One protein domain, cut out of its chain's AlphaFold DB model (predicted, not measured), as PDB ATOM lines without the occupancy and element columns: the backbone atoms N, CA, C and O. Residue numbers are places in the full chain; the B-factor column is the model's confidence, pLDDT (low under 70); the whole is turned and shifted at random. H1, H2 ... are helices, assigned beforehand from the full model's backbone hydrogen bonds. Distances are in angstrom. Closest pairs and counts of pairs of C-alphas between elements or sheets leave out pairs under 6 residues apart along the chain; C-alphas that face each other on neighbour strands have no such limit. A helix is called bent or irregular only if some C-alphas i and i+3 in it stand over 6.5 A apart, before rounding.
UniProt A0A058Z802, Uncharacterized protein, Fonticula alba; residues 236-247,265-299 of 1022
ATOM      1  N   ARG A 236       6.101  26.916 135.337       79.12
ATOM      2  CA  ARG A 236       5.257  26.807 134.133       79.12
ATOM      3  C   ARG A 236       6.005  26.254 132.922       79.12
ATOM      4  O   ARG A 236       5.387  25.552 132.126       79.12
ATOM      5  N   TYR A 237       7.310  26.497 132.783       80.88
ATOM      6  CA  TYR A 237       8.121  25.943 131.690       80.88
ATOM      7  C   TYR A 237       8.167  24.409 131.770       80.88
ATOM      8  O   TYR A 237       7.839  23.720 130.803       80.88
ATOM      9  N   LEU A 238       8.457  23.865 132.959       75.44
ATOM     10  CA  LEU A 238       8.423  22.417 133.217       75.44
ATOM     11  C   LEU A 238       7.016  21.822 133.051       75.44
ATOM     12  O   LEU A 238       6.877  20.686 132.588       75.44
ATOM     13  N   PHE A 239       5.973  22.591 133.386       83.38
ATOM     14  CA  PHE A 239       4.584  22.192 133.176       83.38
ATOM     15  C   PHE A 239       4.242  22.108 131.677       83.38
ATOM     16  O   PHE A 239       3.803  21.057 131.215       83.38
ATOM     17  N   ARG A 240       4.523  23.158 130.888       83.56
ATOM     18  CA  ARG A 240       4.325  23.180 129.423       83.56
ATOM     19  C   ARG A 240       5.118  22.086 128.706       83.56
ATOM     20  O   ARG A 240       4.587  21.467 127.788       83.56
ATOM     21  N   LEU A 241       6.355  21.812 129.128       79.62
ATOM     22  CA  LEU A 241       7.173  20.738 128.557       79.62
ATOM     23  C   LEU A 241       6.509  19.364 128.761       79.62
ATOM     24  O   LEU A 241       6.331  18.615 127.804       79.62
ATOM     25  N   MET A 242       6.032  19.087 129.978       81.50
ATOM     26  CA  MET A 242       5.255  17.881 130.287       81.50
ATOM     27  C   MET A 242       3.949  17.795 129.473       81.50
ATOM     28  O   MET A 242       3.602  16.703 129.019       81.50
ATOM     29  N   LEU A 243       3.235  18.912 129.252       85.06
ATOM     30  CA  LEU A 243       2.046  18.937 128.383       85.06
ATOM     31  C   LEU A 243       2.395  18.581 126.932       85.06
ATOM     32  O   LEU A 243       1.709  17.757 126.327       85.06
ATOM     33  N   ARG A 244       3.484  19.145 126.393       80.69
ATOM     34  CA  ARG A 244       3.975  18.853 125.038       80.69
ATOM     35  C   ARG A 244       4.335  17.383 124.873       80.69
ATOM     36  O   ARG A 244       3.912  16.748 123.908       80.69
ATOM     37  N   ASP A 245       5.049  16.824 125.840       75.44
ATOM     38  CA  ASP A 245       5.469  15.429 125.793       75.44
ATOM     39  C   ASP A 245       4.276  14.478 126.017       75.44
ATOM     40  O   ASP A 245       4.272  13.361 125.504       75.44
ATOM     41  N   ALA A 246       3.239  14.879 126.765       76.81
ATOM     42  CA  ALA A 246       1.982  14.127 126.874       76.81
ATOM     43  C   ALA A 246       1.163  14.163 125.568       76.81
ATOM     44  O   ALA A 246       0.691  13.120 125.117       76.81
ATOM     45  N   TYR A 247       1.060  15.332 124.930       76.00
ATOM     46  CA  TYR A 247       0.389  15.528 123.640       76.00
ATOM     47  C   TYR A 247       1.038  14.690 122.523       76.00
ATOM     48  O   TYR A 247       0.344  14.041 121.743       76.00
ATOM     49  N   TRP A 265      -9.001  19.932 127.201       80.06
ATOM     50  CA  TRP A 265      -8.262  20.163 128.447       80.06
ATOM     51  C   TRP A 265      -8.507  19.047 129.476       80.06
ATOM     52  O   TRP A 265      -7.591  18.681 130.201       80.06
ATOM     53  N   GLU A 266      -9.704  18.450 129.496       79.12
ATOM     54  CA  GLU A 266     -10.053  17.323 130.372       79.12
ATOM     55  C   GLU A 266      -9.279  16.044 130.027       79.12
ATOM     56  O   GLU A 266      -8.830  15.332 130.926       79.12
ATOM     57  N   LEU A 267      -9.093  15.754 128.732       79.62
ATOM     58  CA  LEU A 267      -8.332  14.591 128.268       79.62
ATOM     59  C   LEU A 267      -6.835  14.758 128.539       79.62
ATOM     60  O   LEU A 267      -6.214  13.838 129.073       79.62
ATOM     61  N   LEU A 268      -6.268  15.934 128.244       78.94
ATOM     62  CA  LEU A 268      -4.854  16.204 128.519       78.94
ATOM     63  C   LEU A 268      -4.582  16.206 130.032       78.94
ATOM     64  O   LEU A 268      -3.641  15.562 130.487       78.94
ATOM     65  N   LEU A 269      -5.461  16.823 130.833       81.31
ATOM     66  CA  LEU A 269      -5.389  16.789 132.296       81.31
ATOM     67  C   LEU A 269      -5.439  15.351 132.840       81.31
ATOM     68  O   LEU A 269      -4.654  15.005 133.721       81.31
ATOM     69  N   ARG A 270      -6.318  14.492 132.304       80.19
ATOM     70  CA  ARG A 270      -6.439  13.086 132.723       80.19
ATOM     71  C   ARG A 270      -5.173  12.266 132.450       80.19
ATOM     72  O   ARG A 270      -4.848  11.404 133.259       80.19
ATOM     73  N   GLU A 271      -4.465  12.536 131.355       79.00
ATOM     74  CA  GLU A 271      -3.178  11.897 131.030       79.00
ATOM     75  C   GLU A 271      -2.020  12.416 131.909       79.00
ATOM     76  O   GLU A 271      -1.047  11.713 132.183       79.00
ATOM     77  N   VAL A 272      -2.120  13.674 132.344       81.56
ATOM     78  CA  VAL A 272      -1.043  14.414 133.015       81.56
ATOM     79  C   VAL A 272      -1.102  14.309 134.544       81.56
ATOM     80  O   VAL A 272      -0.051  14.336 135.177       81.56
ATOM     81  N   ILE A 273      -2.282  14.100 135.144       81.56
ATOM     82  CA  ILE A 273      -2.498  14.001 136.608       81.56
ATOM     83  C   ILE A 273      -1.520  13.049 137.331       81.56
ATOM     84  O   ILE A 273      -1.204  13.275 138.497       81.56
ATOM     85  N   GLY A 274      -1.053  11.988 136.664       75.75
ATOM     86  CA  GLY A 274      -0.134  10.994 137.233       75.75
ATOM     87  C   GLY A 274       1.364  11.287 137.070       75.75
ATOM     88  O   GLY A 274       2.173  10.473 137.509       75.75
ATOM     89  N   GLN A 275       1.763  12.387 136.420       78.81
ATOM     90  CA  GLN A 275       3.175  12.696 136.148       78.81
ATOM     91  C   GLN A 275       3.772  13.615 137.225       78.81
ATOM     92  O   GLN A 275       3.094  14.485 137.763       78.81
ATOM     93  N   GLN A 276       5.061  13.434 137.539       72.38
ATOM     94  CA  GLN A 276       5.724  14.099 138.677       72.38
ATOM     95  C   GLN A 276       5.671  15.636 138.596       72.38
ATOM     96  O   GLN A 276       5.493  16.298 139.615       72.38
ATOM     97  N   ASN A 277       5.721  16.202 137.386       74.69
ATOM     98  CA  ASN A 277       5.673  17.651 137.168       74.69
ATOM     99  C   ASN A 277       4.241  18.230 137.199       74.69
ATOM    100  O   ASN A 277       4.060  19.430 137.010       74.69
ATOM    101  N   TYR A 278       3.203  17.426 137.461       77.50
ATOM    102  CA  TYR A 278       1.823  17.916 137.557       77.50
ATOM    103  C   TYR A 278       1.591  18.841 138.762       77.50
ATOM    104  O   TYR A 278       0.638  19.619 138.759       77.50
ATOM    105  N   THR A 279       2.439  18.783 139.790       77.12
ATOM    106  CA  THR A 279       2.330  19.592 141.015       77.12
ATOM    107  C   THR A 279       3.160  20.878 141.006       77.12
ATOM    108  O   THR A 279       3.086  21.617 141.986       77.12
ATOM    109  N   THR A 280       3.905  21.193 139.933       77.38
ATOM    110  CA  THR A 280       4.743  22.417 139.871       77.38
ATOM    111  C   THR A 280       3.924  23.706 139.957       77.38
ATOM    112  O   THR A 280       4.396  24.703 140.495       77.38
ATOM    113  N   ILE A 281       2.681  23.672 139.472       80.00
ATOM    114  CA  ILE A 281       1.680  24.720 139.668       80.00
ATOM    115  C   ILE A 281       0.705  24.229 140.758       80.00
ATOM    116  O   ILE A 281       0.067  23.186 140.574       80.00
ATOM    117  N   PRO A 282       0.563  24.928 141.901       72.06
ATOM    118  CA  PRO A 282      -0.146  24.385 143.058       72.06
ATOM    119  C   PRO A 282      -1.672  24.408 142.904       72.06
ATOM    120  O   PRO A 282      -2.338  23.439 143.284       72.06
ATOM    121  N   THR A 283      -2.269  25.459 142.332       83.19
ATOM    122  CA  THR A 283      -3.735  25.527 142.197       83.19
ATOM    123  C   THR A 283      -4.236  24.661 141.039       83.19
ATOM    124  O   THR A 283      -3.501  24.328 140.110       83.19
ATOM    125  N   LEU A 284      -5.505  24.247 141.085       78.50
ATOM    126  CA  LEU A 284      -6.135  23.536 139.965       78.50
ATOM    127  C   LEU A 284      -6.548  24.497 138.835       78.50
ATOM    128  O   LEU A 284      -6.669  24.081 137.686       78.50
ATOM    129  N   GLU A 285      -6.778  25.769 139.155       78.00
ATOM    130  CA  GLU A 285      -7.320  26.763 138.226       78.00
ATOM    131  C   GLU A 285      -6.232  27.312 137.300       78.00
ATOM    132  O   GLU A 285      -6.424  27.313 136.086       78.00
ATOM    133  N   GLU A 286      -5.044  27.623 137.828       83.25
ATOM    134  CA  GLU A 286      -3.873  27.971 137.009       83.25
ATOM    135  C   GLU A 286      -3.454  26.803 136.104       83.25
ATOM    136  O   GLU A 286      -3.159  27.008 134.931       83.25
ATOM    137  N   ARG A 287      -3.503  25.556 136.603       83.88
ATOM    138  CA  ARG A 287      -3.221  24.357 135.786       83.88
ATOM    139  C   ARG A 287      -4.204  24.182 134.634       83.88
ATOM    140  O   ARG A 287      -3.790  23.801 133.545       83.88
ATOM    141  N   LYS A 288      -5.491  24.477 134.846       85.25
ATOM    142  CA  LYS A 288      -6.490  24.491 133.765       85.25
ATOM    143  C   LYS A 288      -6.226  25.621 132.775       85.25
ATOM    144  O   LYS A 288      -6.245  25.360 131.578       85.25
ATOM    145  N   ALA A 289      -5.959  26.835 133.257       84.00
ATOM    146  CA  ALA A 289      -5.662  27.983 132.404       84.00
ATOM    147  C   ALA A 289      -4.434  27.724 131.515       84.00
ATOM    148  O   ALA A 289      -4.488  27.969 130.316       84.00
ATOM    149  N   GLU A 290      -3.367  27.147 132.068       84.25
ATOM    150  CA  GLU A 290      -2.140  26.869 131.316       84.25
ATOM    151  C   GLU A 290      -2.292  25.678 130.348       84.25
ATOM    152  O   GLU A 290      -1.702  25.694 129.271       84.25
ATOM    153  N   ILE A 291      -3.144  24.685 130.658       84.19
ATOM    154  CA  ILE A 291      -3.550  23.638 129.697       84.19
ATOM    155  C   ILE A 291      -4.385  24.221 128.549       84.19
ATOM    156  O   ILE A 291      -4.200  23.818 127.403       84.19
ATOM    157  N   ILE A 292      -5.307  25.143 128.839       81.94
ATOM    158  CA  ILE A 292      -6.143  25.794 127.821       81.94
ATOM    159  C   ILE A 292      -5.260  26.635 126.892       81.94
ATOM    160  O   ILE A 292      -5.275  26.391 125.690       81.94
ATOM    161  N   ARG A 293      -4.391  27.490 127.449       82.75
ATOM    162  CA  ARG A 293      -3.402  28.271 126.686       82.75
ATOM    163  C   ARG A 293      -2.481  27.382 125.852       82.75
ATOM    164  O   ARG A 293      -2.245  27.681 124.694       82.75
ATOM    165  N   PHE A 294      -2.013  26.254 126.393       84.62
ATOM    166  CA  PHE A 294      -1.206  25.296 125.630       84.62
ATOM    167  C   PHE A 294      -1.972  24.673 124.447       84.62
ATOM    168  O   PHE A 294      -1.393  24.472 123.382       84.62
ATOM    169  N   LEU A 295      -3.265  24.370 124.599       83.69
ATOM    170  CA  LEU A 295      -4.091  23.857 123.498       83.69
ATOM    171  C   LEU A 295      -4.436  24.945 122.466       83.69
ATOM    172  O   LEU A 295      -4.551  24.631 121.285       83.69
ATOM    173  N   GLU A 296      -4.552  26.206 122.886       75.50
ATOM    174  CA  GLU A 296      -4.714  27.375 122.008       75.50
ATOM    175  C   GLU A 296      -3.421  27.672 121.221       75.50
ATOM    176  O   GLU A 296      -3.475  27.824 120.001       75.50
ATOM    177  N   ASP A 297      -2.254  27.637 121.879       74.38
ATOM    178  CA  ASP A 297      -0.918  27.782 121.269       74.38
ATOM    179  C   ASP A 297      -0.627  26.678 120.221       74.38
ATOM    180  O   ASP A 297       0.138  26.893 119.279       74.38
ATOM    181  N   VAL A 298      -1.220  25.484 120.374       70.25
ATOM    182  CA  VAL A 298      -0.991  24.304 119.509       70.25
ATOM    183  C   VAL A 298      -2.057  24.134 118.413       70.25
ATOM    184  O   VAL A 298      -1.799  23.454 117.415       70.25
ATOM    185  N   VAL A 299      -3.240  24.746 118.544       51.19
ATOM    186  CA  VAL A 299      -4.349  24.613 117.580       51.19
ATOM    187  C   VAL A 299      -4.794  25.994 117.072       51.19
ATOM    188  O   VAL A 299      -5.708  26.592 117.645       51.19
TER     189      VAL A 299
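Overview. This is residues 236 to 247 and 265 to 299 of the 1022 residues of an uncharacterized protein of Fonticula alba (UniProt A0A058Z802). Three helices, H1, H2 and H4, make a compact triangle in which each crosses the other two at a large angle. The short H3 sits at one end of it, beside H1, on the stretch that leads from H2 to H4. The printed part has 47 residues with four named helices, in the order H1, H2, H3, H4, and no named strand; the class is all helix. The radius of gyration of the C-alphas is 9.3 A, and the outline is rounded, spanning 25 by 20 by 19 A.

Arrangement. H1, residues 236 to 247, is the hub, touching three other helices. With residues 242 to 247 alone it touches H2, residues 265 to 272, about perpendicular at 87 degrees; the closest C-alphas are those of Ala 246 and Val 272, 6.9 A apart. With residues 238 to 242 alone it touches H3, residues 276 to 279, closest at the C-alphas of Phe 239 and Asn 277, 6.1 A. H4, residues 284 to 298, touches H1 with residues 290 to 294 alone, at a steep tilt of 60 degrees, the same way; the C-alphas of Arg 240 and Phe 294 come closest, 7.0 A. H2 and H4 touch about perpendicular, at 76 degrees, closest at the C-alphas of Trp 265 and Ile 291, 6.0 A. The packing is mostly crossed, with no shallow tilt among these three angles. H2 and H3 are close but not clearly touching, and H3 and H4 are only just apart, their closest C-alphas 8.4 A from each other. Every O i to N i+4 pair is within hydrogen-bond range in H1, H2 and H4; H3 is too short for one, and its O i to N i+3 pair is not within range.

Along the chain. H1 begins at C-alpha 236, (5.257, 26.807, 134.133), and is 16.2 A long. H2 measures 10.3 A. H3 is irregular, but only just: C-alphas 276 and 279 are 6.9 A apart. H4, 21.1 A long, ends at C-alpha 298, (-0.991, 24.304, 119.509).

Size, cuts and confidence. The C-alphas of Pro 282 and Val 299, the two farthest apart, are 25.8 A from each other. Residues 248 to 264 are not printed, and C-alphas 247 and 265 across the cut are 10.9 A apart. The links H2 to H3 and H3 to H4 are tight. The mean pLDDT of the printed part is 79.0; residue 299 is under 70.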